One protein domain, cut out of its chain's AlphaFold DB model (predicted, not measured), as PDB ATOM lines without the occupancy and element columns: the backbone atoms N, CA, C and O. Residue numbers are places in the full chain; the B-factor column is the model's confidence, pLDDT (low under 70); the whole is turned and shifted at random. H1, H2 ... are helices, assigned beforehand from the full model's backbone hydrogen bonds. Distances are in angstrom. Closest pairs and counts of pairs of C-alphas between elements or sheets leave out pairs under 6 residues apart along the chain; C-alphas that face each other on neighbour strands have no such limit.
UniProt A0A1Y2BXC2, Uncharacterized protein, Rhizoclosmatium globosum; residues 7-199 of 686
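This is residues 7 to 199 of the 686 residues of an uncharacterized protein of Rhizoclosmatium globosum (UniProt A0A1Y2BXC2). The domain is a rod made of a row of short helices, the chain winding in stacked turns from one end to the other. In its middle, three pairs stack side by side, H5 with H6, H8 with H9 and H10 with H11; H4 packs on the first pair, H1 to H3 gather loosely beyond H4, and at the other end H14 crosses H12, with H13 folded against the first part of H14. The printed part has 193 residues with fourteen named helices, H1 to H14 in order along the chain, and no named strand; 126 residues are in the helices, and the class is all helix. It is only just loose, close to compact, with a radius of gyration of the C-alphas of 20.0 A and spans of 69 by 30 by 28 A.

H1, residues 7 to 16, and H2, residues 20 to 27, touch only at the corner, about perpendicular at 79 degrees, the closest C-alphas being those of Val 14 and Leu 20, 5.1 A apart. H3, residues 31 to 36, touches no helix but is near H1. H4, residues 41 to 52, touches H2 with residues 47 to 51 alone, the closest C-alphas being Lys 21 and Arg 51 at 6.8 A. H5, residues 57 to 63, touches H4 about perpendicular at 83 degrees, closest at the C-alphas of Ile 49 and Ala 57, 5.2 A. H6, residues 72 to 81, touches H4 at a steep tilt of 63 degrees, closest at the C-alphas of Pro 41 and Val 75, 4.5 A. H7, residues 88 to 91, touches no helix and is close to H5 but not clearly touching it, with the C-alphas of Ser 59 and Ala 91 6.5 A apart. H8, residues 100 to 104, touches H5, closest at the C-alphas of Ser 59 and Ala 100, 5.5 A. H9, residues 110 to 119, touches H6 at a shallow tilt of 19 degrees, the same way, closest at the C-alphas of Phe 80 and Leu 116, 6.2 A. H10, residues 126 to 138, touches H8 with residues 128 to 132 alone, closest at the C-alphas of Ile 102 and Cys 132, 5.7 A. H11, residues 142 to 148, forms a helical hairpin with H10, opposite ways at a shallow tilt of 6 degrees, closest at the C-alphas of Val 136 and Leu 145, 6.1 A. H11 also touches H9, closest at the C-alphas of Asp 111 and Leu 144, 5.5 A. H12, residues 157 to 166, touches H14, residues 182 to 199, about perpendicular at 77 degrees, closest at the C-alphas of Glu 158 and Gly 191, 4.1 A. H13, residues 173 to 178, forms a helical hairpin with H14 at a shallow tilt of 9 degrees, closest at the C-alphas of Leu 173 and Ala 185, 5.5 A. The packing of the helices is part aligned, part crossed: of 8 touching pairs with a tilt, 4 are shallow. Every O i to N i+4 pair is within hydrogen-bond range in H1 to H6, H8 and H10 to H14; in H9 4 of 6 are, and H7 is too short for such a pair.

H1 begins at C-alpha 7, (103.553, 87.489, 101.606). H4 is 16.5 A from first to last C-alpha, and H10, 18.3 A, begins at C-alpha 126, (76.200, 59.543, 99.063). H14, the longest with 18 residues, spans 25.8 A and ends at C-alpha 199, (68.906, 43.272, 117.476).

The two C-alphas farthest apart are those of Ala 16 and Leu 197, 68.9 A. The printed part has no cut, and no link is long. The mean pLDDT of the printed part is 74.8; it is under 70 in residues 7 to 18, 20 to 39, 65 to 68, 157 and 170 to 199.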
ATOM      1  N   GLU A   7     104.915  86.997 101.376       56.16
ATOM      2  CA  GLU A   7     103.553  87.489 101.606       56.16
ATOM      3  C   GLU A   7     103.438  88.999 101.366       56.16
ATOM      4  O   GLU A   7     102.420  89.485 100.864       56.16
ATOM      5  N   ILE A   8     104.489  89.751 101.703       62.25
ATOM      6  CA  ILE A   8     104.569  91.190 101.441       62.25
ATOM      7  C   ILE A   8     104.761  91.417  99.942       62.25
ATOM      8  O   ILE A   8     104.063  92.252  99.367       62.25
ATOM      9  N   TRP A   9     105.610  90.624  99.284       64.50
ATOM     10  CA  TRP A   9     105.749  90.664  97.829       64.50
ATOM     11  C   TRP A   9     104.449  90.327  97.106       64.50
ATOM     12  O   TRP A   9     104.048  91.075  96.219       64.50
ATOM     13  N   PHE A  10     103.743  89.274  97.519       63.38
ATOM     14  CA  PHE A  10     102.431  88.923  96.974       63.38
ATOM     15  C   PHE A  10     101.458  90.106  97.059       63.38
ATOM     16  O   PHE A  10     100.849  90.475  96.056       63.38
ATOM     17  N   ARG A  11     101.358  90.764  98.223       62.31
ATOM     18  CA  ARG A  11     100.500  91.949  98.398       62.31
ATOM     19  C   ARG A  11     100.929  93.115  97.509       62.31
ATOM     20  O   ARG A  11     100.070  93.728  96.879       62.31
ATOM     21  N   ILE A  12     102.230  93.396  97.420       65.44
ATOM     22  CA  ILE A  12     102.780  94.444  96.548       65.44
ATOM     23  C   ILE A  12     102.430  94.159  95.084       65.44
ATOM     24  O   ILE A  12     101.962  95.056  94.390       65.44
ATOM     25  N   PHE A  13     102.592  92.922  94.615       63.72
ATOM     26  CA  PHE A  13     102.287  92.570  93.231       63.72
ATOM     27  C   PHE A  13     100.791  92.587  92.921       63.72
ATOM     28  O   PHE A  13     100.407  93.031  91.841       63.72
ATOM     29  N   VAL A  14      99.937  92.159  93.855       64.50
ATOM     30  CA  VAL A  14      98.478  92.262  93.704       64.50
ATOM     31  C   VAL A  14      98.044  93.724  93.610       64.50
ATOM     32  O   VAL A  14      97.250  94.059  92.734       64.50
ATOM     33  N   LEU A  15      98.603  94.597  94.455       68.94
ATOM     34  CA  LEU A  15      98.359  96.041  94.400       68.94
ATOM     35  C   LEU A  15      98.875  96.653  93.090       68.94
ATOM     36  O   LEU A  15      98.159  97.422  92.454       68.94
ATOM     37  N   ALA A  16     100.077  96.272  92.649       66.88
ATOM     38  CA  ALA A  16     100.676  96.759  91.408       66.88
ATOM     39  C   ALA A  16      99.900  96.315  90.156       66.88
ATOM     40  O   ALA A  16      99.821  97.059  89.183       66.88
ATOM     41  N   CYS A  17      99.295  95.124  90.182       66.25
ATOM     42  CA  CYS A  17      98.456  94.627  89.091       66.25
ATOM     43  C   CYS A  17      97.013  95.155  89.153       66.25
ATOM     44  O   CYS A  17      96.203  94.788  88.307       66.25
ATOM     45  N   GLY A  18      96.657  95.960  90.161       60.00
ATOM     46  CA  GLY A  18      95.317  96.521  90.366       60.00
ATOM     47  C   GLY A  18      94.264  95.511  90.836       60.00
ATOM     48  O   GLY A  18      93.315  95.882  91.524       60.00
ATOM     49  N   SER A  19      94.428  94.228  90.516       71.94
ATOM     50  CA  SER A  19      93.593  93.148  91.022       71.94
ATOM     51  C   SER A  19      94.361  91.829  91.113       71.94
ATOM     52  O   SER A  19      95.290  91.550  90.350       71.94
ATOM     53  N   LEU A  20      93.911  90.948  92.010       67.06
ATOM     54  CA  LEU A  20      94.437  89.585  92.110       67.06
ATOM     55  C   LEU A  20      94.186  88.776  90.825       67.06
ATOM     56  O   LEU A  20      94.975  87.900  90.472       67.06
ATOM     57  N   LYS A  21      93.115  89.098  90.088       64.06
ATOM     58  CA  LYS A  21      92.766  88.464  88.811       64.06
ATOM     59  C   LYS A  21      93.772  88.801  87.708       64.06
ATOM     60  O   LYS A  21      94.089  87.933  86.895       64.06
ATOM     61  N   ASP A  22      94.293  90.021  87.692       69.12
ATOM     62  CA  ASP A  22      95.289  90.448  86.707       69.12
ATOM     63  C   ASP A  22      96.694  89.964  87.089       69.12
ATOM     64  O   ASP A  22      97.425  89.457  86.236       69.12
ATOM     65  N   PHE A  23      97.016  89.938  88.388       69.88
ATOM     66  CA  PHE A  23      98.225  89.275  88.890       69.88
ATOM     67  C   PHE A  23      98.252  87.766  88.567       69.88
ATOM     68  O   PHE A  23      99.278  87.213  88.161       69.88
ATOM     69  N   ALA A  24      97.109  87.083  88.676       60.47
ATOM     70  CA  ALA A  24      96.954  85.676  88.307       60.47
ATOM     71  C   ALA A  24      97.286  85.398  86.833       60.47
ATOM     72  O   ALA A  24      97.822  84.339  86.508       60.47
ATOM     73  N   ARG A  25      96.951  86.335  85.939       64.44
ATOM     74  CA  ARG A  25      97.229  86.229  84.500       64.44
ATOM     75  C   ARG A  25      98.714  86.432  84.206       64.44
ATOM     76  O   ARG A  25      99.283  85.656  83.447       64.44
ATOM     77  N   LEU A  26      99.349  87.406  84.860       60.91
ATOM     78  CA  LEU A  26     100.781  87.698  84.718       60.91
ATOM     79  C   LEU A  26     101.686  86.596  85.293       60.91
ATOM     80  O   LEU A  26     102.671  86.209  84.669       60.91
ATOM     81  N   SER A  27     101.335  86.032  86.449       56.69
ATOM     82  CA  SER A  27     102.105  84.948  87.090       56.69
ATOM     83  C   SER A  27     102.083  83.620  86.318       56.69
ATOM     84  O   SER A  27     102.984  82.802  86.488       56.69
ATOM     85  N   CYS A  28     101.111  83.407  85.421       52.81
ATOM     86  CA  CYS A  28     101.122  82.267  84.496       52.81
ATOM     87  C   CYS A  28     102.189  82.403  83.394       52.81
ATOM     88  O   CYS A  28     102.557  81.403  82.786       52.81
ATOM     89  N   ILE A  29     102.680  83.622  83.148       49.03
ATOM     90  CA  ILE A  29     103.629  83.944  82.075       49.03
ATOM     91  C   ILE A  29     105.073  83.974  82.609       49.03
ATOM     92  O   ILE A  29     106.014  83.754  81.853       49.03
ATOM     93  N   ASN A  30     105.274  84.184  83.918       53.56
ATOM     94  CA  ASN A  30     106.604  84.288  84.521       53.56
ATOM     95  C   ASN A  30     106.819  83.285  85.672       53.56
ATOM     96  O   ASN A  30     106.255  83.416  86.762       53.56
ATOM     97  N   ARG A  31     107.705  82.309  85.430       53.00
ATOM     98  CA  ARG A  31     108.051  81.221  86.361       53.00
ATOM     99  C   ARG A  31     108.661  81.716  87.681       53.00
ATOM    100  O   ARG A  31     108.382  81.104  88.704       53.00
ATOM    101  N   LEU A  32     109.415  82.821  87.677       53.66
ATOM    102  CA  LEU A  32     110.063  83.383  88.875       53.66
ATOM    103  C   LEU A  32     109.057  84.033  89.837       53.66
ATOM    104  O   LEU A  32     109.158  83.880  91.051       53.66
ATOM    105  N   ILE A  33     108.036  84.709  89.303       56.19
ATOM    106  CA  ILE A  33     106.941  85.277  90.112       56.19
ATOM    107  C   ILE A  33     106.107  84.147  90.731       56.19
ATOM    108  O   ILE A  33     105.684  84.232  91.886       56.19
ATOM    109  N   ARG A  34     105.899  83.067  89.966       57.69
ATOM    110  CA  ARG A  34     105.182  81.869  90.413       57.69
ATOM    111  C   ARG A  34     105.937  81.097  91.493       57.69
ATOM    112  O   ARG A  34     105.288  80.628  92.415       57.69
ATOM    113  N   SER A  35     107.259  80.957  91.402       56.31
ATOM    114  CA  SER A  35     108.039  80.299  92.457       56.31
ATOM    115  C   SER A  35     108.069  81.144  93.730       56.31
ATOM    116  O   SER A  35     107.790  80.628  94.799       56.31
ATOM    117  N   TYR A  36     108.282  82.456  93.611       56.00
ATOM    118  CA  TYR A  36     108.538  83.311  94.771       56.00
ATOM    119  C   TYR A  36     107.275  83.730  95.545       56.00
ATOM    120  O   TYR A  36     107.234  83.649  96.764       56.00
ATOM    121  N   CYS A  37     106.194  84.149  94.874       55.19
ATOM    122  CA  CYS A  37     105.003  84.685  95.567       55.19
ATOM    123  C   CYS A  37     104.033  83.605  96.069       55.19
ATOM    124  O   CYS A  37     103.037  83.913  96.722       55.19
ATOM    125  N   TRP A  38     104.285  82.350  95.701       63.75
ATOM    126  CA  TRP A  38     103.391  81.230  95.968       63.75
ATOM    127  C   TRP A  38     104.045  80.162  96.836       63.75
ATOM    128  O   TRP A  38     103.436  79.112  97.009       63.75
ATOM    129  N   GLU A  39     105.259  80.395  97.332       64.25
ATOM    130  CA  GLU A  39     105.938  79.527  98.298       64.25
ATOM    131  C   GLU A  39     105.158  79.388  99.615       64.25
ATOM    132  O   GLU A  39     105.005  78.260 100.062       64.25
ATOM    133  N   PRO A  40     104.575  80.447 100.213       74.56
ATOM    134  CA  PRO A  40     103.815  80.281 101.450       74.56
ATOM    135  C   PRO A  40     102.437  79.629 101.231       74.56
ATOM    136  O   PRO A  40     101.691  80.060 100.334       74.56
ATOM    137  N   PRO A  41     102.016  78.691 102.104       79.81
ATOM    138  CA  PRO A  41     100.704  78.049 102.028       79.81
ATOM    139  C   PRO A  41      99.522  79.027 102.010       79.81
ATOM    140  O   PRO A  41      98.578  78.863 101.232       79.81
ATOM    141  N   VAL A  42      99.604  80.101 102.802       81.56
ATOM    142  CA  VAL A  42      98.544  81.112 102.958       81.56
ATOM    143  C   VAL A  42      98.297  81.906 101.677       81.56
ATOM    144  O   VAL A  42      97.146  82.105 101.275       81.56
ATOM    145  N   SER A  43      99.360  82.334 100.996       75.00
ATOM    146  CA  SER A  43      99.261  83.091  99.741       75.00
ATOM    147  C   SER A  43      98.617  82.245  98.641       75.00
ATOM    148  O   SER A  43      97.751  82.718  97.899       75.00
ATOM    149  N   ARG A  44      98.974  80.957  98.579       79.00
ATOM    150  CA  ARG A  44      98.425  80.008  97.605       79.00
ATOM    151  C   ARG A  44      96.970  79.634  97.908       79.00
ATOM    152  O   ARG A  44      96.154  79.596  96.985       79.00
ATOM    153  N   ALA A  45      96.620  79.427  99.178       83.50
ATOM    154  CA  ALA A  45      95.239  79.215  99.614       83.50
ATOM    155  C   ALA A  45      94.344  80.414  99.253       83.50
ATOM    156  O   ALA A  45      93.293  80.246  98.629       83.50
ATOM    157  N   THR A  46      94.810  81.630  99.562       81.00
ATOM    158  CA  THR A  46      94.122  82.890  99.233       81.00
ATOM    159  C   THR A  46      93.891  83.006  97.731       81.00
ATOM    160  O   THR A  46      92.776  83.271  97.290       81.00
ATOM    161  N   TYR A  47      94.919  82.727  96.929       80.25
ATOM    162  CA  TYR A  47      94.808  82.736  95.477       80.25
ATOM    163  C   TYR A  47      93.707  81.800  94.957       80.25
ATOM    164  O   TYR A  47      92.873  82.209  94.147       80.25
ATOM    165  N   LEU A  48      93.703  80.540  95.404       80.50
ATOM    166  CA  LEU A  48      92.751  79.534  94.927       80.50
ATOM    167  C   LEU A  48      91.315  79.905  95.299       80.50
ATOM    168  O   LEU A  48      90.410  79.761  94.473       80.50
ATOM    169  N   ILE A  49      91.118  80.416  96.516       83.00
ATOM    170  CA  ILE A  49      89.817  80.868  97.012       83.00
ATOM    171  C   ILE A  49      89.307  82.069  96.220       83.00
ATOM    172  O   ILE A  49      88.163  82.053  95.777       83.00
ATOM    173  N   GLU A  50      90.135  83.084  96.009       78.50
ATOM    174  CA  GLU A  50      89.727  84.296  95.298       78.50
ATOM    175  C   GLU A  50      89.502  84.039  93.801       78.50
ATOM    176  O   GLU A  50      88.568  84.568  93.198       78.50
ATOM    177  N   ARG A  51      90.318  83.176  93.179       77.31
ATOM    178  CA  ARG A  51      90.202  82.862  91.747       77.31
ATOM    179  C   ARG A  51      88.995  81.988  91.427       77.31
ATOM    180  O   ARG A  51      88.348  82.197  90.400       77.31
ATOM    181  N   HIS A  52      88.746  80.962  92.236       80.00
ATOM    182  CA  HIS A  52      87.744  79.933  91.936       80.00
ATOM    183  C   HIS A  52      86.495  80.032  92.819       80.00
ATOM    184  O   HIS A  52      85.489  79.382  92.538       80.00
ATOM    185  N   GLY A  53      86.529  80.864  93.857       83.06
ATOM    186  CA  GLY A  53      85.502  80.946  94.882       83.06
ATOM    187  C   GLY A  53      85.638  79.831  95.923       83.06
ATOM    188  O   GLY A  53      86.052  78.706  95.629       83.06
ATOM    189  N   LYS A  54      85.187  80.121  97.151       87.00
ATOM    190  CA  LYS A  54      85.251  79.209  98.312       87.00
ATOM    191  C   LYS A  54      84.667  77.811  98.067       87.00
ATOM    192  O   LYS A  54      85.072  76.882  98.745       87.00
ATOM    193  N   LYS A  55      83.731  77.661  97.120       82.44
ATOM    194  CA  LYS A  55      83.022  76.397  96.833       82.44
ATOM    195  C   LYS A  55      83.705  75.489  95.802       82.44
ATOM    196  O   LYS A  55      83.322  74.333  95.691       82.44
ATOM    197  N   LEU A  56      84.649  76.012  95.013       84.69
ATOM    198  CA  LEU A  56      85.322  75.258  93.938       84.69
ATOM    199  C   LEU A  56      86.836  75.171  94.129       84.69
ATOM    200  O   LEU A  56      87.490  74.373  93.459       84.69
ATOM    201  N   ALA A  57      87.396  75.985  95.025       86.56
ATOM    202  CA  ALA A  57      88.832  76.087  95.228       86.56
ATOM    203  C   ALA A  57      89.482  74.733  95.560       86.56
ATOM    204  O   ALA A  57      90.522  74.418  94.990       86.56
ATOM    205  N   ILE A  58      88.850  73.907  96.402       86.88
ATOM    206  CA  ILE A  58      89.371  72.590  96.811       86.88
ATOM    207  C   ILE A  58      89.437  71.624  95.618       86.88
ATOM    208  O   ILE A  58      90.499  71.084  95.318       86.88
ATOM    209  N   SER A  59      88.343  71.460  94.869       85.19
ATOM    210  CA  SER A  59      88.321  70.595  93.677       85.19
ATOM    211  C   SER A  59      89.343  71.054  92.620       85.19
ATOM    212  O   SER A  59      90.062  70.243  92.030       85.19
ATOM    213  N   LYS A  60      89.508  72.375  92.435       84.25
ATOM    214  CA  LYS A  60      90.531  72.928  91.530       84.25
ATOM    215  C   LYS A  60      91.961  72.753  92.042       84.25
ATOM    216  O   LYS A  60      92.841  72.544  91.211       84.25
ATOM    217  N   ALA A  61      92.191  72.770  93.353       84.94
ATOM    218  CA  ALA A  61      93.488  72.440  93.939       84.94
ATOM    219  C   ALA A  61      93.895  71.000  93.583       84.94
ATOM    220  O   ALA A  61      94.991  70.770  93.071       84.94
ATOM    221  N   PHE A  62      92.978  70.042  93.741       82.81
ATOM    222  CA  PHE A  62      93.217  68.650  93.356       82.81
ATOM    223  C   PHE A  62      93.440  68.476  91.845       82.81
ATOM    224  O   PHE A  62      94.332  67.735  91.441       82.81
ATOM    225  N   ALA A  63      92.682  69.183  90.999       78.25
ATOM    226  CA  ALA A  63      92.858  69.137  89.543       78.25
ATOM    227  C   ALA A  63      94.203  69.725  89.068       78.25
ATOM    228  O   ALA A  63      94.711  69.333  88.022       78.25
ATOM    229  N   GLN A  64      94.794  70.649  89.829       71.69
ATOM    230  CA  GLN A  64      96.087  71.275  89.522       71.69
ATOM    231  C   GLN A  64      97.290  70.507  90.099       71.69
ATOM    232  O   GLN A  64      98.389  71.056  90.148       71.69
ATOM    233  N   LEU A  65      97.100  69.248  90.518       65.56
ATOM    234  CA  LEU A  65      98.138  68.382  91.098       65.56
ATOM    235  C   LEU A  65      98.805  68.963  92.353       65.56
ATOM    236  O   LEU A  65      99.955  68.647  92.651       65.56
ATOM    237  N   LEU A  66      98.077  69.773  93.125       68.06
ATOM    238  CA  LEU A  66      98.601  70.386  94.348       68.06
ATOM    239  C   LEU A  66      99.026  69.333  95.391       68.06
ATOM    240  O   LEU A  66      99.900  69.597  96.203       68.06
ATOM    241  N   ILE A  67      98.494  68.112  95.285       66.62
ATOM    242  CA  ILE A  67      98.865  66.921  96.068       66.62
ATOM    243  C   ILE A  67     100.305  66.433  95.853       66.62
ATOM    244  O   ILE A  67     100.831  65.725  96.697       66.62
ATOM    245  N   LYS A  68     100.959  66.802  94.744       68.56
ATOM    246  CA  LYS A  68     102.366  66.446  94.483       68.56
ATOM    247  C   LYS A  68     103.351  67.403  95.166       68.56
ATOM    248  O   LYS A  68     104.549  67.330  94.918       68.56
ATOM    249  N   MET A  69     102.852  68.353  95.958       70.19
ATOM    250  CA  MET A  69     103.665  69.392  96.579       70.19
ATOM    251  C   MET A  69     103.931  69.072  98.057       70.19
ATOM    252  O   MET A  69     102.983  68.707  98.755       70.19
ATOM    253  N   PRO A  70     105.158  69.307  98.566       72.25
ATOM    254  CA  PRO A  70     105.512  69.025  99.962       72.25
ATOM    255  C   PRO A  70     104.634  69.732 101.009       72.25
ATOM    256  O   PRO A  70     104.461  69.226 102.103       72.25
ATOM    257  N   GLN A  71     104.048  70.887 100.671       79.25
ATOM    258  CA  GLN A  71     103.230  71.714 101.578       79.25
ATOM    259  C   GLN A  71     101.718  71.602 101.303       79.25
ATOM    260  O   GLN A  71     100.944  72.523 101.574       79.25
ATOM    261  N   SER A  72     101.280  70.522 100.656       82.38
ATOM    262  CA  SER A  72      99.885  70.375 100.226       82.38
ATOM    263  C   SER A  72      98.896  70.353 101.401       82.38
ATOM    264  O   SER A  72      97.835  70.980 101.306       82.38
ATOM    265  N   ALA A  73      99.270  69.731 102.524       85.12
ATOM    266  CA  ALA A  73      98.479  69.703 103.750       85.12
ATOM    267  C   ALA A  73      98.278  71.105 104.354       85.12
ATOM    268  O   ALA A  73      97.144  71.486 104.646       85.12
ATOM    269  N   ASP A  74      99.335  71.918 104.441       86.62
ATOM    270  CA  ASP A  74      99.259  73.285 104.976       86.62
ATOM    271  C   ASP A  74      98.362  74.192 104.129       86.62
ATOM    272  O   ASP A  74      97.587  75.002 104.651       86.62
ATOM    273  N   VAL A  75      98.435  74.048 102.799       86.62
ATOM    274  CA  VAL A  75      97.583  74.805 101.871       86.62
ATOM    275  C   VAL A  75      96.121  74.418 102.076       86.62
ATOM    276  O   VAL A  75      95.277  75.303 102.211       86.62
ATOM    277  N   LEU A  76      95.811  73.119 102.128       89.00
ATOM    278  CA  LEU A  76      94.443  72.631 102.321       89.00
ATOM    279  C   LEU A  76      93.887  73.017 103.698       89.00
ATOM    280  O   LEU A  76      92.779  73.546 103.773       89.00
ATOM    281  N   SER A  77      94.674  72.856 104.763       89.75
ATOM    282  CA  SER A  77      94.327  73.284 106.125       89.75
ATOM    283  C   SER A  77      94.016  74.783 106.187       89.75
ATOM    284  O   SER A  77      92.983  75.201 106.728       89.75
ATOM    285  N   THR A  78      94.841  75.606 105.530       88.81
ATOM    286  CA  THR A  78      94.589  77.047 105.420       88.81
ATOM    287  C   THR A  78      93.305  77.332 104.642       88.81
ATOM    288  O   THR A  78      92.502  78.167 105.057       88.81
ATOM    289  N   MET A  79      93.058  76.624 103.537       89.56
ATOM    290  CA  MET A  79      91.835  76.793 102.753       89.56
ATOM    291  C   MET A  79      90.578  76.468 103.571       89.56
ATOM    292  O   MET A  79      89.630  77.258 103.544       89.56
ATOM    293  N   PHE A  80      90.573  75.364 104.326       89.88
ATOM    294  CA  PHE A  80      89.463  75.007 105.218       89.88
ATOM    295  C   PHE A  80      89.260  76.059 106.309       89.88
ATOM    296  O   PHE A  80      88.140  76.527 106.511       89.88
ATOM    297  N   SER A  81      90.350  76.528 106.923       86.88
ATOM    298  CA  SER A  81      90.326  77.585 107.944       86.88
ATOM    299  C   SER A  81      89.792  78.922 107.405       86.88
ATOM    300  O   SER A  81      89.124  79.671 108.113       86.88
ATOM    301  N   MET A  82      90.013  79.214 106.119       85.94
ATOM    302  CA  MET A  82      89.451  80.378 105.415       85.94
ATOM    303  C   MET A  82      87.982  80.181 104.968       85.94
ATOM    304  O   MET A  82      87.383  81.060 104.326       85.94
ATOM    305  N   GLY A  83      87.375  79.040 105.306       87.00
ATOM    306  CA  GLY A  83      85.992  78.688 104.993       87.00
ATOM    307  C   GLY A  83      85.783  78.209 103.556       87.00
ATOM    308  O   GLY A  83      84.678  78.355 103.023       87.00
ATOM    309  N   ALA A  84      86.825  77.700 102.892       88.38
ATOM    310  CA  ALA A  84      86.635  76.945 101.660       88.38
ATOM    311  C   ALA A  84      85.889  75.645 101.981       88.38
ATOM    312  O   ALA A  84      86.236  74.936 102.918       88.38
ATOM    313  N   SER A  85      84.865  75.344 101.195       87.62
ATOM    314  CA  SER A  85      84.006  74.174 101.362       87.62
ATOM    315  C   SER A  85      83.868  73.461 100.022       87.62
ATOM    316  O   SER A  85      84.068  74.065  98.965       87.62
ATOM    317  N   HIS A  86      83.536  72.174 100.048       87.12
ATOM    318  CA  HIS A  86      83.409  71.354  98.845       87.12
ATOM    319  C   HIS A  86      81.954  71.028  98.528       87.12
ATOM    320  O   HIS A  86      81.133  70.841  99.422       87.12
ATOM    321  N   SER A  87      81.621  70.923  97.245       86.94
ATOM    322  CA  SER A  87      80.328  70.400  96.802       86.94
ATOM    323  C   SER A  87      80.506  69.624  95.505       86.94
ATOM    324  O   SER A  87      80.876  70.223  94.494       86.94
ATOM    325  N   CYS A  88      80.192  68.325  95.533       84.81
ATOM    326  CA  CYS A  88      80.305  67.447  94.361       84.81
ATOM    327  C   CYS A  88      79.462  67.988  93.190       84.81
ATOM    328  O   CYS A  88      79.978  68.180  92.089       84.81
ATOM    329  N   ASP A  89      78.210  68.379  93.467       81.06
ATOM    330  CA  ASP A  89      77.284  68.948  92.476       81.06
ATOM    331  C   ASP A  89      77.851  70.197  91.785       81.06
ATOM    332  O   ASP A  89      77.765  70.357  90.567       81.06
ATOM    333  N   LYS A  90      78.446  71.114  92.559       79.00
ATOM    334  CA  LYS A  90      78.975  72.379  92.021       79.00
ATOM    335  C   LYS A  90      80.287  72.189  91.285       79.00
ATOM    336  O   LYS A  90      80.544  72.907  90.320       79.00
ATOM    337  N   ALA A  91      81.099  71.240  91.737       75.31
ATOM    338  CA  ALA A  91      82.338  70.860  91.082       75.31
ATOM    339  C   ALA A  91      82.105  70.093  89.766       75.31
ATOM    340  O   ALA A  91      83.043  69.990  88.977       75.31
ATOM    341  N   LYS A  92      80.863  69.651  89.496       80.56
ATOM    342  CA  LYS A  92      80.492  68.778  88.368       80.56
ATOM    343  C   LYS A  92      81.279  67.464  88.376       80.56
ATOM    344  O   LYS A  92      81.660  66.969  87.322       80.56
ATOM    345  N   GLU A  93      81.538  66.936  89.568       80.69
ATOM    346  CA  GLU A  93      82.208  65.648  89.751       80.69
ATOM    347  C   GLU A  93      81.198  64.554  89.411       80.69
ATOM    348  O   GLU A  93      80.278  64.290  90.185       80.69
ATOM    349  N   THR A  94      81.327  63.994  88.208       74.19
ATOM    350  CA  THR A  94      80.398  62.974  87.681       74.19
ATOM    351  C   THR A  94      80.863  61.559  87.978       74.19
ATOM    352  O   THR A  94      80.068  60.628  87.903       74.19
ATOM    353  N   SER A  95      82.139  61.404  88.335       82.19
ATOM    354  CA  SER A  95      82.707  60.133  88.753       82.19
ATOM    355  C   SER A  95      83.279  60.206  90.164       82.19
ATOM    356  O   SER A  95      83.828  61.218  90.608       82.19
ATOM    357  N   VAL A  96      83.225  59.056  90.827       80.31
ATOM    358  CA  VAL A  96      83.817  58.775  92.136       80.31
ATOM    359  C   VAL A  96      85.302  59.194  92.171       80.31
ATOM    360  O   VAL A  96      85.750  59.858  93.102       80.31
ATOM    361  N   HIS A  97      86.073  58.927  91.112       79.62
ATOM    362  CA  HIS A  97      87.506  59.258  91.049       79.62
ATOM    363  C   HIS A  97      87.819  60.758  90.958       79.62
ATOM    364  O   HIS A  97      88.937  61.182  91.267       79.62
ATOM    365  N   GLU A  98      86.857  61.585  90.549       79.75
ATOM    366  CA  GLU A  98      87.036  63.034  90.505       79.75
ATOM    367  C   GLU A  98      86.861  63.681  91.880       79.75
ATOM    368  O   GLU A  98      87.409  64.767  92.095       79.75
ATOM    369  N   CYS A  99      86.189  62.989  92.809       86.69
ATOM    370  CA  CYS A  99      85.788  63.519  94.101       86.69
ATOM    371  C   CYS A  99      86.972  63.980  94.956       86.69
ATOM    372  O   CYS A  99      87.909  63.225  95.234       86.69
ATOM    373  N   ALA A 100      86.892  65.222  95.442       86.56
ATOM    374  CA  ALA A 100      87.895  65.779  96.343       86.56
ATOM    375  C   ALA A 100      88.066  64.953  97.630       86.56
ATOM    376  O   ALA A 100      89.197  64.786  98.073       86.56
ATOM    377  N   LEU A 101      86.987  64.391  98.193       89.50
ATOM    378  CA  LEU A 101      87.069  63.559  99.401       89.50
ATOM    379  C   LEU A 101      87.870  62.271  99.147       89.50
ATOM    380  O   LEU A 101      88.725  61.923  99.951       89.50
ATOM    381  N   ILE A 102      87.677  61.622  97.994       88.25
ATOM    382  CA  ILE A 102      88.419  60.406  97.609       88.25
ATOM    383  C   ILE A 102      89.907  60.684  97.418       88.25
ATOM    384  O   ILE A 102      90.750  59.841  97.714       88.25
ATOM    385  N   LYS A 103      90.246  61.869  96.917       87.06
ATOM    386  CA  LYS A 103      91.644  62.292  96.789       87.06
ATOM    387  C   LYS A 103      92.239  62.682  98.139       87.06
ATOM    388  O   LYS A 103      93.419  62.438  98.355       87.06
ATOM    389  N   LEU A 104      91.431  63.254  99.032       88.75
ATOM    390  CA  LEU A 104      91.838  63.665 100.374       88.75
ATOM    391  C   LEU A 104      92.208  62.464 101.251       88.75
ATOM    392  O   LEU A 104      93.257  62.496 101.881       88.75
ATOM    393  N   VAL A 105      91.408  61.390 101.236       89.56
ATOM    394  CA  VAL A 105      91.660  60.171 102.037       89.56
ATOM    395  C   VAL A 105      92.910  59.391 101.612       89.56
ATOM    396  O   VAL A 105      93.348  58.504 102.332       89.56
ATOM    397  N   LYS A 106      93.491  59.709 100.447       85.69
ATOM    398  CA  LYS A 106      94.731  59.099  99.938       85.69
ATOM    399  C   LYS A 106      95.993  59.882 100.313       85.69
ATOM    400  O   LYS A 106      97.084  59.476  99.920       85.69
ATOM    401  N   LEU A 107      95.859  61.027 100.982       85.44
ATOM    402  CA  LEU A 107      97.009  61.814 101.421       85.44
ATOM    403  C   LEU A 107      97.605  61.229 102.711       85.44
ATOM    404  O   LEU A 107      96.844  60.739 103.540       85.44
ATOM    405  N   PRO A 108      98.931  61.341 102.922       83.62
ATOM    406  CA  PRO A 108      99.567  60.921 104.173       83.62
ATOM    407  C   PRO A 108      98.947  61.581 105.416       83.62
ATOM    408  O   PRO A 108      98.761  60.926 106.432       83.62
ATOM    409  N   ASP A 109      98.547  62.852 105.307       85.44
ATOM    410  CA  ASP A 109      97.972  63.641 106.409       85.44
ATOM    411  C   ASP A 109      96.427  63.603 106.454       85.44
ATOM    412  O   ASP A 109      95.780  64.533 106.954       85.44
ATOM    413  N   ALA A 110      95.800  62.568 105.880       86.81
ATOM    414  CA  ALA A 110      94.343  62.474 105.760       86.81
ATOM    415  C   ALA A 110      93.617  62.561 107.115       86.81
ATOM    416  O   ALA A 110      92.587  63.233 107.203       86.81
ATOM    417  N   ASP A 111      94.179  61.962 108.169       82.25
ATOM    418  CA  ASP A 111      93.596  61.944 109.519       82.25
ATOM    419  C   ASP A 111      93.428  63.353 110.114       82.25
ATOM    420  O   ASP A 111      92.473  63.615 110.842       82.25
ATOM    421  N   MET A 112      94.307  64.297 109.753       85.56
ATOM    422  CA  MET A 112      94.191  65.706 110.147       85.56
ATOM    423  C   MET A 112      93.230  66.477 109.231       85.56
ATOM    424  O   MET A 112      92.461  67.330 109.680       85.56
ATOM    425  N   LEU A 113      93.292  66.220 107.923       87.94
ATOM    426  CA  LEU A 113      92.603  67.033 106.922       87.94
ATOM    427  C   LEU A 113      91.116  66.692 106.772       87.94
ATOM    428  O   LEU A 113      90.324  67.586 106.468       87.94
ATOM    429  N   VAL A 114      90.717  65.435 106.976       89.88
ATOM    430  CA  VAL A 114      89.313  65.007 106.871       89.88
ATOM    431  C   VAL A 114      88.427  65.689 107.923       89.88
ATOM    432  O   VAL A 114      87.415  66.272 107.527       89.88
ATOM    433  N   PRO A 115      88.793  65.751 109.218       88.19
ATOM    434  CA  PRO A 115      88.030  66.522 110.201       88.19
ATOM    435  C   PRO A 115      87.851  67.999 109.810       88.19
ATOM    436  O   PRO A 115      86.751  68.541 109.918       88.19
ATOM    437  N   LEU A 116      88.902  68.645 109.284       86.50
ATOM    438  CA  LEU A 116      88.834  70.033 108.803       86.50
ATOM    439  C   LEU A 116      87.916  70.181 107.581       86.50
ATOM    440  O   LEU A 116      87.168  71.156 107.472       86.50
ATOM    441  N   PHE A 117      87.936  69.198 106.680       88.94
ATOM    442  CA  PHE A 117      87.051  69.138 105.524       88.94
ATOM    443  C   PHE A 117      85.578  69.057 105.945       88.94
ATOM    444  O   PHE A 117      84.768  69.816 105.413       88.94
ATOM    445  N   TYR A 118      85.233  68.213 106.926       87.12
ATOM    446  CA  TYR A 118      83.866  68.098 107.457       87.12
ATOM    447  C   TYR A 118      83.440  69.307 108.298       87.12
ATOM    448  O   TYR A 118      82.300  69.764 108.175       87.12
ATOM    449  N   ALA A 119      84.356  69.920 109.055       86.06
ATOM    450  CA  ALA A 119      84.098  71.173 109.768       86.06
ATOM    451  C   ALA A 119      83.669  72.310 108.818       86.06
ATOM    452  O   ALA A 119      82.847  73.157 109.177       86.06
ATOM    453  N   ALA A 120      84.149  72.290 107.569       84.06
ATOM    454  CA  ALA A 120      83.741  73.213 106.510       84.06
ATOM    455  C   ALA A 120      82.375  72.880 105.857       84.06
ATOM    456  O   ALA A 120      81.983  73.534 104.883       84.06
ATOM    457  N   ARG A 121      81.632  71.896 106.388       87.25
ATOM    458  CA  ARG A 121      80.288  71.457 105.955       87.25
ATOM    459  C   ARG A 121      80.194  71.182 104.448       87.25
ATOM    460  O   ARG A 121      79.503  71.913 103.725       87.25
ATOM    461  N   PRO A 122      80.911  70.168 103.948       89.25
ATOM    462  CA  PRO A 122      80.935  69.832 102.536       89.25
ATOM    463  C   PRO A 122      79.609  69.180 102.119       89.25
ATOM    464  O   PRO A 122      78.935  68.535 102.917       89.25
ATOM    465  N   LYS A 123      79.237  69.311 100.842       89.12
ATOM    466  CA  LYS A 123      78.125  68.559 100.241       89.12
ATOM    467  C   LYS A 123      78.683  67.434  99.369       89.12
ATOM    468  O   LYS A 123      79.019  67.657  98.200       89.12
ATOM    469  N   VAL A 124      78.813  66.249  99.952       88.69
ATOM    470  CA  VAL A 124      79.335  65.046  99.289       88.69
ATOM    471  C   VAL A 124      78.168  64.196  98.785       88.69
ATOM    472  O   VAL A 124      77.150  64.100  99.460       88.69
ATOM    473  N   ASN A 125      78.292  63.629  97.584       89.81
ATOM    474  CA  ASN A 125      77.316  62.667  97.069       89.81
ATOM    475  C   ASN A 125      77.400  61.368  97.897       89.81
ATOM    476  O   ASN A 125      78.507  60.893  98.156       89.81
ATOM    477  N   ASP A 126      76.262  60.791  98.289       85.19
ATOM    478  CA  ASP A 126      76.200  59.543  99.063       85.19
ATOM    479  C   ASP A 126      76.943  58.385  98.381       85.19
ATOM    480  O   ASP A 126      77.585  57.582  99.055       85.19
ATOM    481  N   GLU A 127      76.930  58.325  97.047       86.19
ATOM    482  CA  GLU A 127      77.695  57.336  96.281       86.19
ATOM    483  C   GLU A 127      79.208  57.519  96.470       86.19
ATOM    484  O   GLU A 127      79.937  56.556  96.714       86.19
ATOM    485  N   HIS A 128      79.685  58.766  96.427       90.00
ATOM    486  CA  HIS A 128      81.097  59.085  96.641       90.00
ATOM    487  C   HIS A 128      81.510  58.804  98.088       90.00
ATOM    488  O   HIS A 128      82.594  58.276  98.321       90.00
ATOM    489  N   LEU A 129      80.642  59.118  99.057       89.56
ATOM    490  CA  LEU A 129      80.875  58.818 100.468       89.56
ATOM    491  C   LEU A 129      80.947  57.305 100.716       89.56
ATOM    492  O   LEU A 129      81.857  56.848 101.404       89.56
ATOM    493  N   ARG A 130      80.048  56.517 100.115       86.38
ATOM    494  CA  ARG A 130      80.082  55.049 100.204       86.38
ATOM    495  C   ARG A 130      81.387  54.485  99.646       86.38
ATOM    496  O   ARG A 130      82.019  53.659 100.298       86.38
ATOM    497  N   ALA A 131      81.820  54.966  98.481       85.50
ATOM    498  CA  ALA A 131      83.086  54.557  97.883       85.50
ATOM    499  C   ALA A 131      84.303  54.970  98.738       85.50
ATOM    500  O   ALA A 131      85.252  54.198  98.864       85.50
ATOM    501  N   CYS A 132      84.280  56.152  99.371       89.25
ATOM    502  CA  CYS A 132      85.298  56.544 100.354       89.25
ATOM    503  C   CYS A 132      85.364  55.561 101.520       89.25
ATOM    504  O   CYS A 132      86.445  55.084 101.848       89.25
ATOM    505  N   LEU A 133      84.217  55.259 102.132       88.56
ATOM    506  CA  LEU A 133      84.130  54.356 103.277       88.56
ATOM    507  C   LEU A 133      84.636  52.954 102.915       88.56
ATOM    508  O   LEU A 133      85.423  52.391 103.664       88.56
ATOM    509  N   GLN A 134      84.273  52.425 101.742       85.00
ATOM    510  CA  GLN A 134      84.793  51.143 101.250       85.00
ATOM    511  C   GLN A 134      86.320  51.149 101.098       85.00
ATOM    512  O   GLN A 134      86.976  50.208 101.538       85.00
ATOM    513  N   ASN A 135      86.888  52.213 100.524       85.81
ATOM    514  CA  ASN A 135      88.338  52.339 100.377       85.81
ATOM    515  C   ASN A 135      89.042  52.417 101.737       85.81
ATOM    516  O   ASN A 135      90.038  51.737 101.944       85.81
ATOM    517  N   VAL A 136      88.523  53.211 102.676       87.62
ATOM    518  CA  VAL A 136      89.140  53.371 104.003       87.62
ATOM    519  C   VAL A 136      89.043  52.096 104.834       87.62
ATOM    520  O   VAL A 136      90.007  51.744 105.511       87.62
ATOM    521  N   VAL A 137      87.928  51.364 104.727       83.25
ATOM    522  CA  VAL A 137      87.808  50.019 105.301       83.25
ATOM    523  C   VAL A 137      88.901  49.117 104.731       83.25
ATOM    524  O   VAL A 137      89.649  48.544 105.512       83.25
ATOM    525  N   GLN A 138      89.060  49.055 103.403       80.81
ATOM    526  CA  GLN A 138      90.095  48.241 102.745       80.81
ATOM    527  C   GLN A 138      91.532  48.642 103.103       80.81
ATOM    528  O   GLN A 138      92.407  47.791 103.051       80.81
ATOM    529  N   MET A 139      91.769  49.905 103.465       82.69
ATOM    530  CA  MET A 139      93.071  50.405 103.927       82.69
ATOM    531  C   MET A 139      93.341  50.134 105.416       82.69
ATOM    532  O   MET A 139      94.405  50.494 105.914       82.69
ATOM    533  N   GLY A 140      92.367  49.596 106.159       79.94
ATOM    534  CA  GLY A 140      92.522  49.282 107.579       79.94
ATOM    535  C   GLY A 140      92.664  50.492 108.514       79.94
ATOM    536  O   GLY A 140      93.022  50.307 109.673       79.94
ATOM    537  N   ASN A 141      92.376  51.726 108.072       84.81
ATOM    538  CA  ASN A 141      92.551  52.924 108.907       84.81
ATOM    539  C   ASN A 141      91.276  53.257 109.710       84.81
ATOM    540  O   ASN A 141      90.348  53.898 109.211       84.81
ATOM    541  N   LEU A 142      91.246  52.840 110.983       82.06
ATOM    542  CA  LEU A 142      90.114  53.063 111.895       82.06
ATOM    543  C   LEU A 142      89.908  54.540 112.257       82.06
ATOM    544  O   LEU A 142      88.765  54.985 112.351       82.06
ATOM    545  N   GLY A 143      90.983  55.315 112.421       82.94
ATOM    546  CA  GLY A 143      90.890  56.743 112.741       82.94
ATOM    547  C   GLY A 143      90.174  57.524 111.640       82.94
ATOM    548  O   GLY A 143      89.224  58.265 111.905       82.94
ATOM    549  N   LEU A 144      90.565  57.270 110.393       87.12
ATOM    550  CA  LEU A 144      89.958  57.874 109.213       87.12
ATOM    551  C   LEU A 144      88.511  57.414 108.998       87.12
ATOM    552  O   LEU A 144      87.660  58.204 108.586       87.12
ATOM    553  N   LEU A 145      88.217  56.148 109.307       87.94
ATOM    554  CA  LEU A 145      86.871  55.586 109.226       87.94
ATOM    555  C   LEU A 145      85.908  56.297 110.182       87.94
ATOM    556  O   LEU A 145      84.815  56.695 109.779       87.94
ATOM    557  N   LEU A 146      86.334  56.502 111.431       86.75
ATOM    558  CA  LEU A 146      85.565  57.231 112.440       86.75
ATOM    559  C   LEU A 146      85.336  58.687 112.022       86.75
ATOM    560  O   LEU A 146      84.214  59.184 112.129       86.75
ATOM    561  N   ALA A 147      86.361  59.340 111.464       86.62
ATOM    562  CA  ALA A 147      86.255  60.706 110.960       86.62
ATOM    563  C   ALA A 147      85.250  60.833 109.798       86.62
ATOM    564  O   ALA A 147      84.458  61.774 109.779       86.62
ATOM    565  N   LEU A 148      85.235  59.883 108.853       89.56
ATOM    566  CA  LEU A 148      84.280  59.860 107.733       89.56
ATOM    567  C   LEU A 148      82.832  59.602 108.170       89.56
ATOM    568  O   LEU A 148      81.901  60.055 107.502       89.56
ATOM    569  N   LEU A 149      82.645  58.851 109.258       88.31
ATOM    570  CA  LEU A 149      81.337  58.562 109.848       88.31
ATOM    571  C   LEU A 149      80.869  59.652 110.828       88.31
ATOM    572  O   LEU A 149      79.769  59.537 111.363       88.31
ATOM    573  N   GLU A 150      81.681  60.691 111.060       86.44
ATOM    574  CA  GLU A 150      81.447  61.738 112.067       86.44
ATOM    575  C   GLU A 150      81.205  61.164 113.482       86.44
ATOM    576  O   GLU A 150      80.449  61.714 114.286       86.44
ATOM    577  N   LEU A 151      81.858  60.038 113.793       85.56
ATOM    578  CA  LEU A 151      81.769  59.353 115.081       85.56
ATOM    579  C   LEU A 151      82.942  59.742 115.997       85.56
ATOM    580  O   LEU A 151      84.059  59.945 115.516       85.56
ATOM    581  N   PRO A 152      82.737  59.828 117.325       82.50
ATOM    582  CA  PRO A 152      83.823  60.120 118.254       82.50
ATOM    583  C   PRO A 152      84.820  58.951 118.341       82.50
ATOM    584  O   PRO A 152      84.453  57.793 118.120       82.50
ATOM    585  N   HIS A 153      86.081  59.249 118.676       78.69
ATOM    586  CA  HIS A 153      87.178  58.266 118.702       78.69
ATOM    587  C   HIS A 153      86.979  57.113 119.701       78.69
ATOM    588  O   HIS A 153      87.585  56.060 119.542       78.69
ATOM    589  N   ASP A 154      86.125  57.291 120.707       79.06
ATOM    590  CA  ASP A 154      85.757  56.293 121.716       79.06
ATOM    591  C   ASP A 154      84.502  55.480 121.338       79.06
ATOM    592  O   ASP A 154      83.926  54.770 122.170       79.06
ATOM    593  N   SER A 155      84.052  55.567 120.081       81.06
ATOM    594  CA  SER A 155      82.897  54.812 119.596       81.06
ATOM    595  C   SER A 155      83.118  53.305 119.682       81.06
ATOM    596  O   SER A 155      84.150  52.771 119.279       81.06
ATOM    597  N   THR A 156      82.098  52.592 120.159       76.75
ATOM    598  CA  THR A 156      82.123  51.130 120.225       76.75
ATOM    599  C   THR A 156      82.031  50.513 118.829       76.75
ATOM    600  O   THR A 156      81.359  51.051 117.948       76.75
ATOM    601  N   ALA A 157      82.638  49.337 118.647       69.62
ATOM    602  CA  ALA A 157      82.596  48.585 117.387       69.62
ATOM    603  C   ALA A 157      81.173  48.384 116.837       69.62
ATOM    604  O   ALA A 157      80.938  48.522 115.641       69.62
ATOM    605  N   GLU A 158      80.203  48.145 117.720       70.38
ATOM    606  CA  GLU A 158      78.786  48.020 117.367       70.38
ATOM    607  C   GLU A 158      78.225  49.290 116.705       70.38
ATOM    608  O   GLU A 158      77.551  49.207 115.681       70.38
ATOM    609  N   LYS A 159      78.528  50.475 117.255       77.56
ATOM    610  CA  LYS A 159      78.052  51.757 116.709       77.56
ATOM    611  C   LYS A 159      78.665  52.050 115.343       77.56
ATOM    612  O   LYS A 159      77.978  52.557 114.461       77.56
ATOM    613  N   VAL A 160      79.940  51.712 115.170       77.81
ATOM    614  CA  VAL A 160      80.656  51.897 113.901       77.81
ATOM    615  C   VAL A 160      80.089  50.972 112.826       77.81
ATOM    616  O   VAL A 160      79.791  51.426 111.724       77.81
ATOM    617  N   VAL A 161      79.869  49.696 113.152       73.31
ATOM    618  CA  VAL A 161      79.253  48.719 112.241       73.31
ATOM    619  C   VAL A 161      77.829  49.123 111.868       73.31
ATOM    620  O   VAL A 161      77.479  49.104 110.688       73.31
ATOM    621  N   ALA A 162      77.019  49.553 112.837       71.69
ATOM    622  CA  ALA A 162      75.671  50.047 112.568       71.69
ATOM    623  C   ALA A 162      75.689  51.212 111.561       71.69
ATOM    624  O   ALA A 162      74.945  51.187 110.580       71.69
ATOM    625  N   ALA A 163      76.592  52.180 111.750       79.56
ATOM    626  CA  ALA A 163      76.746  53.322 110.853       79.56
ATOM    627  C   ALA A 163      77.220  52.920 109.442       79.56
ATOM    628  O   ALA A 163      76.783  53.504 108.450       79.56
ATOM    629  N   LEU A 164      78.074  51.897 109.316       77.81
ATOM    630  CA  LEU A 164      78.491  51.365 108.012       77.81
ATOM    631  C   LEU A 164      77.345  50.675 107.270       77.81
ATOM    632  O   LEU A 164      77.153  50.913 106.075       77.81
ATOM    633  N   LEU A 165      76.546  49.881 107.984       72.75
ATOM    634  CA  LEU A 165      75.378  49.205 107.421       72.75
ATOM    635  C   LEU A 165      74.312  50.206 106.960       72.75
ATOM    636  O   LEU A 165      73.760  50.046 105.871       72.75
ATOM    637  N   GLU A 166      74.089  51.287 107.713       79.50
ATOM    638  CA  GLU A 166      73.221  52.399 107.295       79.50
ATOM    639  C   GLU A 166      73.684  53.053 105.984       79.50
ATOM    640  O   GLU A 166      72.865  53.539 105.201       79.50
ATOM    641  N   LYS A 167      74.993  53.036 105.702       80.00
ATOM    642  CA  LYS A 167      75.585  53.535 104.448       80.00
ATOM    643  C   LYS A 167      75.726  52.461 103.360       80.00
ATOM    644  O   LYS A 167      76.220  52.763 102.267       80.00
ATOM    645  N   SER A 168      75.248  51.242 103.619       74.56
ATOM    646  CA  SER A 168      75.383  50.068 102.744       74.56
ATOM    647  C   SER A 168      76.843  49.727 102.422       74.56
ATOM    648  O   SER A 168      77.180  49.375 101.290       74.56
ATOM    649  N   VAL A 169      77.726  49.871 103.412       74.31
ATOM    650  CA  VAL A 169      79.136  49.482 103.331       74.31
ATOM    651  C   VAL A 169      79.313  48.190 104.114       74.31
ATOM    652  O   VAL A 169      79.078  48.158 105.319       74.31
ATOM    653  N   VAL A 170      79.727  47.129 103.425       69.06
ATOM    654  CA  VAL A 170      80.041  45.832 104.032       69.06
ATOM    655  C   VAL A 170      81.539  45.598 103.893       69.06
ATOM    656  O   VAL A 170      82.090  45.723 102.798       69.06
ATOM    657  N   ALA A 171      82.195  45.303 105.013       65.50
ATOM    658  CA  ALA A 171      83.605  44.956 105.039       65.50
ATOM    659  C   ALA A 171      83.789  43.488 104.639       65.50
ATOM    660  O   ALA A 171      83.152  42.602 105.207       65.50
ATOM    661  N   ASP A 172      84.685  43.234 103.689       66.62
ATOM    662  CA  ASP A 172      85.148  41.883 103.393       66.62
ATOM    663  C   ASP A 172      86.243  41.509 104.398       66.62
ATOM    664  O   ASP A 172      87.395  41.923 104.273       66.62
ATOM    665  N   LEU A 173      85.853  40.772 105.439       52.00
ATOM    666  CA  LEU A 173      86.756  40.391 106.524       52.00
ATOM    667  C   LEU A 173      87.922  39.524 106.032       52.00
ATOM    668  O   LEU A 173      89.016  39.636 106.577       52.00
ATOM    669  N   LEU A 174      87.714  38.695 105.003       45.84
ATOM    670  CA  LEU A 174      88.771  37.854 104.438       45.84
ATOM    671  C   LEU A 174      89.817  38.720 103.751       45.84
ATOM    672  O   LEU A 174      90.999  38.621 104.064       45.84
ATOM    673  N   LYS A 175      89.361  39.653 102.917       56.16
ATOM    674  CA  LYS A 175      90.243  40.589 102.224       56.16
ATOM    675  C   LYS A 175      91.021  41.495 103.184       56.16
ATOM    676  O   LYS A 175      92.167  41.834 102.913       56.16
ATOM    677  N   LEU A 176      90.432  41.891 104.316       49.16
ATOM    678  CA  LEU A 176      91.145  42.666 105.343       49.16
ATOM    679  C   LEU A 176      92.252  41.858 106.024       49.16
ATOM    680  O   LEU A 176      93.322  42.401 106.287       49.16
ATOM    681  N   LEU A 177      92.010  40.571 106.282       46.94
ATOM    682  CA  LEU A 177      93.016  39.671 106.847       46.94
ATOM    683  C   LEU A 177      94.143  39.386 105.844       46.94
ATOM    684  O   LEU A 177      95.307  39.415 106.232       46.94
ATOM    685  N   GLU A 178      93.816  39.192 104.563       52.22
ATOM    686  CA  GLU A 178      94.798  39.033 103.475       52.22
ATOM    687  C   GLU A 178      95.716  40.256 103.327       52.22
ATOM    688  O   GLU A 178      96.902  40.116 103.041       52.22
ATOM    689  N   LEU A 179      95.182  41.458 103.562       57.84
ATOM    690  CA  LEU A 179      95.934  42.716 103.516       57.84
ATOM    691  C   LEU A 179      96.676  43.041 104.829       57.84
ATOM    692  O   LEU A 179      97.287  44.103 104.936       57.84
ATOM    693  N   GLY A 180      96.636  42.154 105.832       50.91
ATOM    694  CA  GLY A 180      97.324  42.339 107.115       50.91
ATOM    695  C   GLY A 180      96.657  43.344 108.062       50.91
ATOM    696  O   GLY A 180      97.278  43.798 109.020       50.91
ATOM    697  N   HIS A 181      95.391  43.704 107.831       65.12
ATOM    698  CA  HIS A 181      94.630  44.650 108.653       65.12
ATOM    699  C   HIS A 181      93.862  43.941 109.781       65.12
ATOM    700  O   HIS A 181      92.634  44.051 109.884       65.12
ATOM    701  N   THR A 182      94.582  43.201 110.629       54.28
ATOM    702  CA  THR A 182      94.015  42.355 111.698       54.28
ATOM    703  C   THR A 182      93.152  43.141 112.680       54.28
ATOM    704  O   THR A 182      92.017  42.744 112.926       54.28
ATOM    705  N   ASP A 183      93.610  44.307 113.142       57.66
ATOM    706  CA  ASP A 183      92.880  45.130 114.118       57.66
ATOM    707  C   ASP A 183      91.521  45.603 113.577       57.66
ATOM    708  O   ASP A 183      90.514  45.594 114.284       57.66
ATOM    709  N   MET A 184      91.461  45.982 112.294       65.12
ATOM    710  CA  MET A 184      90.214  46.383 111.634       65.12
ATOM    711  C   MET A 184      89.289  45.180 111.419       65.12
ATOM    712  O   MET A 184      88.079  45.298 111.618       65.12
ATOM    713  N   ALA A 185      89.836  44.026 111.029       55.84
ATOM    714  CA  ALA A 185      89.063  42.801 110.847       55.84
ATOM    715  C   ALA A 185      88.456  42.313 112.175       55.84
ATOM    716  O   ALA A 185      87.267  41.996 112.226       55.84
ATOM    717  N   GLU A 186      89.231  42.329 113.262       57.12
ATOM    718  CA  GLU A 186      88.777  41.992 114.613       57.12
ATOM    719  C   GLU A 186      87.734  42.987 115.127       57.12
ATOM    720  O   GLU A 186      86.687  42.583 115.641       57.12
ATOM    721  N   PHE A 187      87.966  44.288 114.929       63.41
ATOM    722  CA  PHE A 187      87.029  45.336 115.322       63.41
ATOM    723  C   PHE A 187      85.686  45.206 114.584       63.41
ATOM    724  O   PHE A 187      84.625  45.258 115.212       63.41
ATOM    725  N   GLN A 188      85.705  44.968 113.269       63.09
ATOM    726  CA  GLN A 188      84.499  44.740 112.461       63.09
ATOM    727  C   GLN A 188      83.788  43.436 112.846       63.09
ATOM    728  O   GLN A 188      82.566  43.426 112.984       63.09
ATOM    729  N   ALA A 189      84.523  42.345 113.080       56.47
ATOM    730  CA  ALA A 189      83.949  41.070 113.510       56.47
ATOM    731  C   ALA A 189      83.266  41.179 114.886       56.47
ATOM    732  O   ALA A 189      82.122  40.752 115.049       56.47
ATOM    733  N   ALA A 190      83.925  41.821 115.856       55.91
ATOM    734  CA  ALA A 190      83.369  42.069 117.185       55.91
ATOM    735  C   ALA A 190      82.134  42.984 117.138       55.91
ATOM    736  O   ALA A 190      81.172  42.770 117.881       55.91
ATOM    737  N   GLY A 191      82.145  43.994 116.263       56.66
ATOM    738  CA  GLY A 191      81.009  44.884 116.030       56.66
ATOM    739  C   GLY A 191      79.821  44.174 115.377       56.66
ATOM    740  O   GLY A 191      78.705  44.310 115.870       56.66
ATOM    741  N   ASN A 192      80.061  43.366 114.337       57.03
ATOM    742  CA  ASN A 192      79.039  42.560 113.659       57.03
ATOM    743  C   ASN A 192      78.363  41.590 114.630       57.03
ATOM    744  O   ASN A 192      77.137  41.521 114.678       57.03
ATOM    745  N   LEU A 193      79.149  40.892 115.454       48.84
ATOM    746  CA  LEU A 193      78.626  39.959 116.449       48.84
ATOM    747  C   LEU A 193      77.757  40.674 117.495       48.84
ATOM    748  O   LEU A 193      76.640  40.245 117.762       48.84
ATOM    749  N   LYS A 194      78.231  41.794 118.056       51.50
ATOM    750  CA  LYS A 194      77.468  42.567 119.052       51.50
ATOM    751  C   LYS A 194      76.204  43.202 118.474       51.50
ATOM    752  O   LYS A 194      75.182  43.191 119.146       51.50
ATOM    753  N   TYR A 195      76.258  43.701 117.240       48.62
ATOM    754  CA  TYR A 195      75.104  44.272 116.538       48.62
ATOM    755  C   TYR A 195      74.020  43.224 116.247       48.62
ATOM    756  O   TYR A 195      72.829  43.496 116.389       48.62
ATOM    757  N   LEU A 196      74.424  42.010 115.863       46.88
ATOM    758  CA  LEU A 196      73.499  40.891 115.677       46.88
ATOM    759  C   LEU A 196      72.860  40.476 117.010       46.88
ATOM    760  O   LEU A 196      71.649  40.291 117.073       46.88
ATOM    761  N   LEU A 197      73.651  40.427 118.088       43.97
ATOM    762  CA  LEU A 197      73.172  40.108 119.438       43.97
ATOM    763  C   LEU A 197      72.282  41.204 120.053       43.97
ATOM    764  O   LEU A 197      71.442  40.894 120.891       43.97
ATOM    765  N   SER A 198      72.441  42.474 119.667       47.31
ATOM    766  CA  SER A 198      71.630  43.582 120.197       47.31
ATOM    767  C   SER A 198      70.296  43.774 119.469       47.31
ATOM    768  O   SER A 198      69.372  44.367 120.031       47.31
ATOM    769  N   LYS A 199      70.159  43.243 118.245       47.28
ATOM    770  CA  LYS A 199      68.906  43.272 117.476       47.28
ATOM    771  C   LYS A 199      67.940  42.122 117.778       47.28
ATOM    772  O   LYS A 199      66.761  42.259 117.453       47.28
TER     773      LYS A 199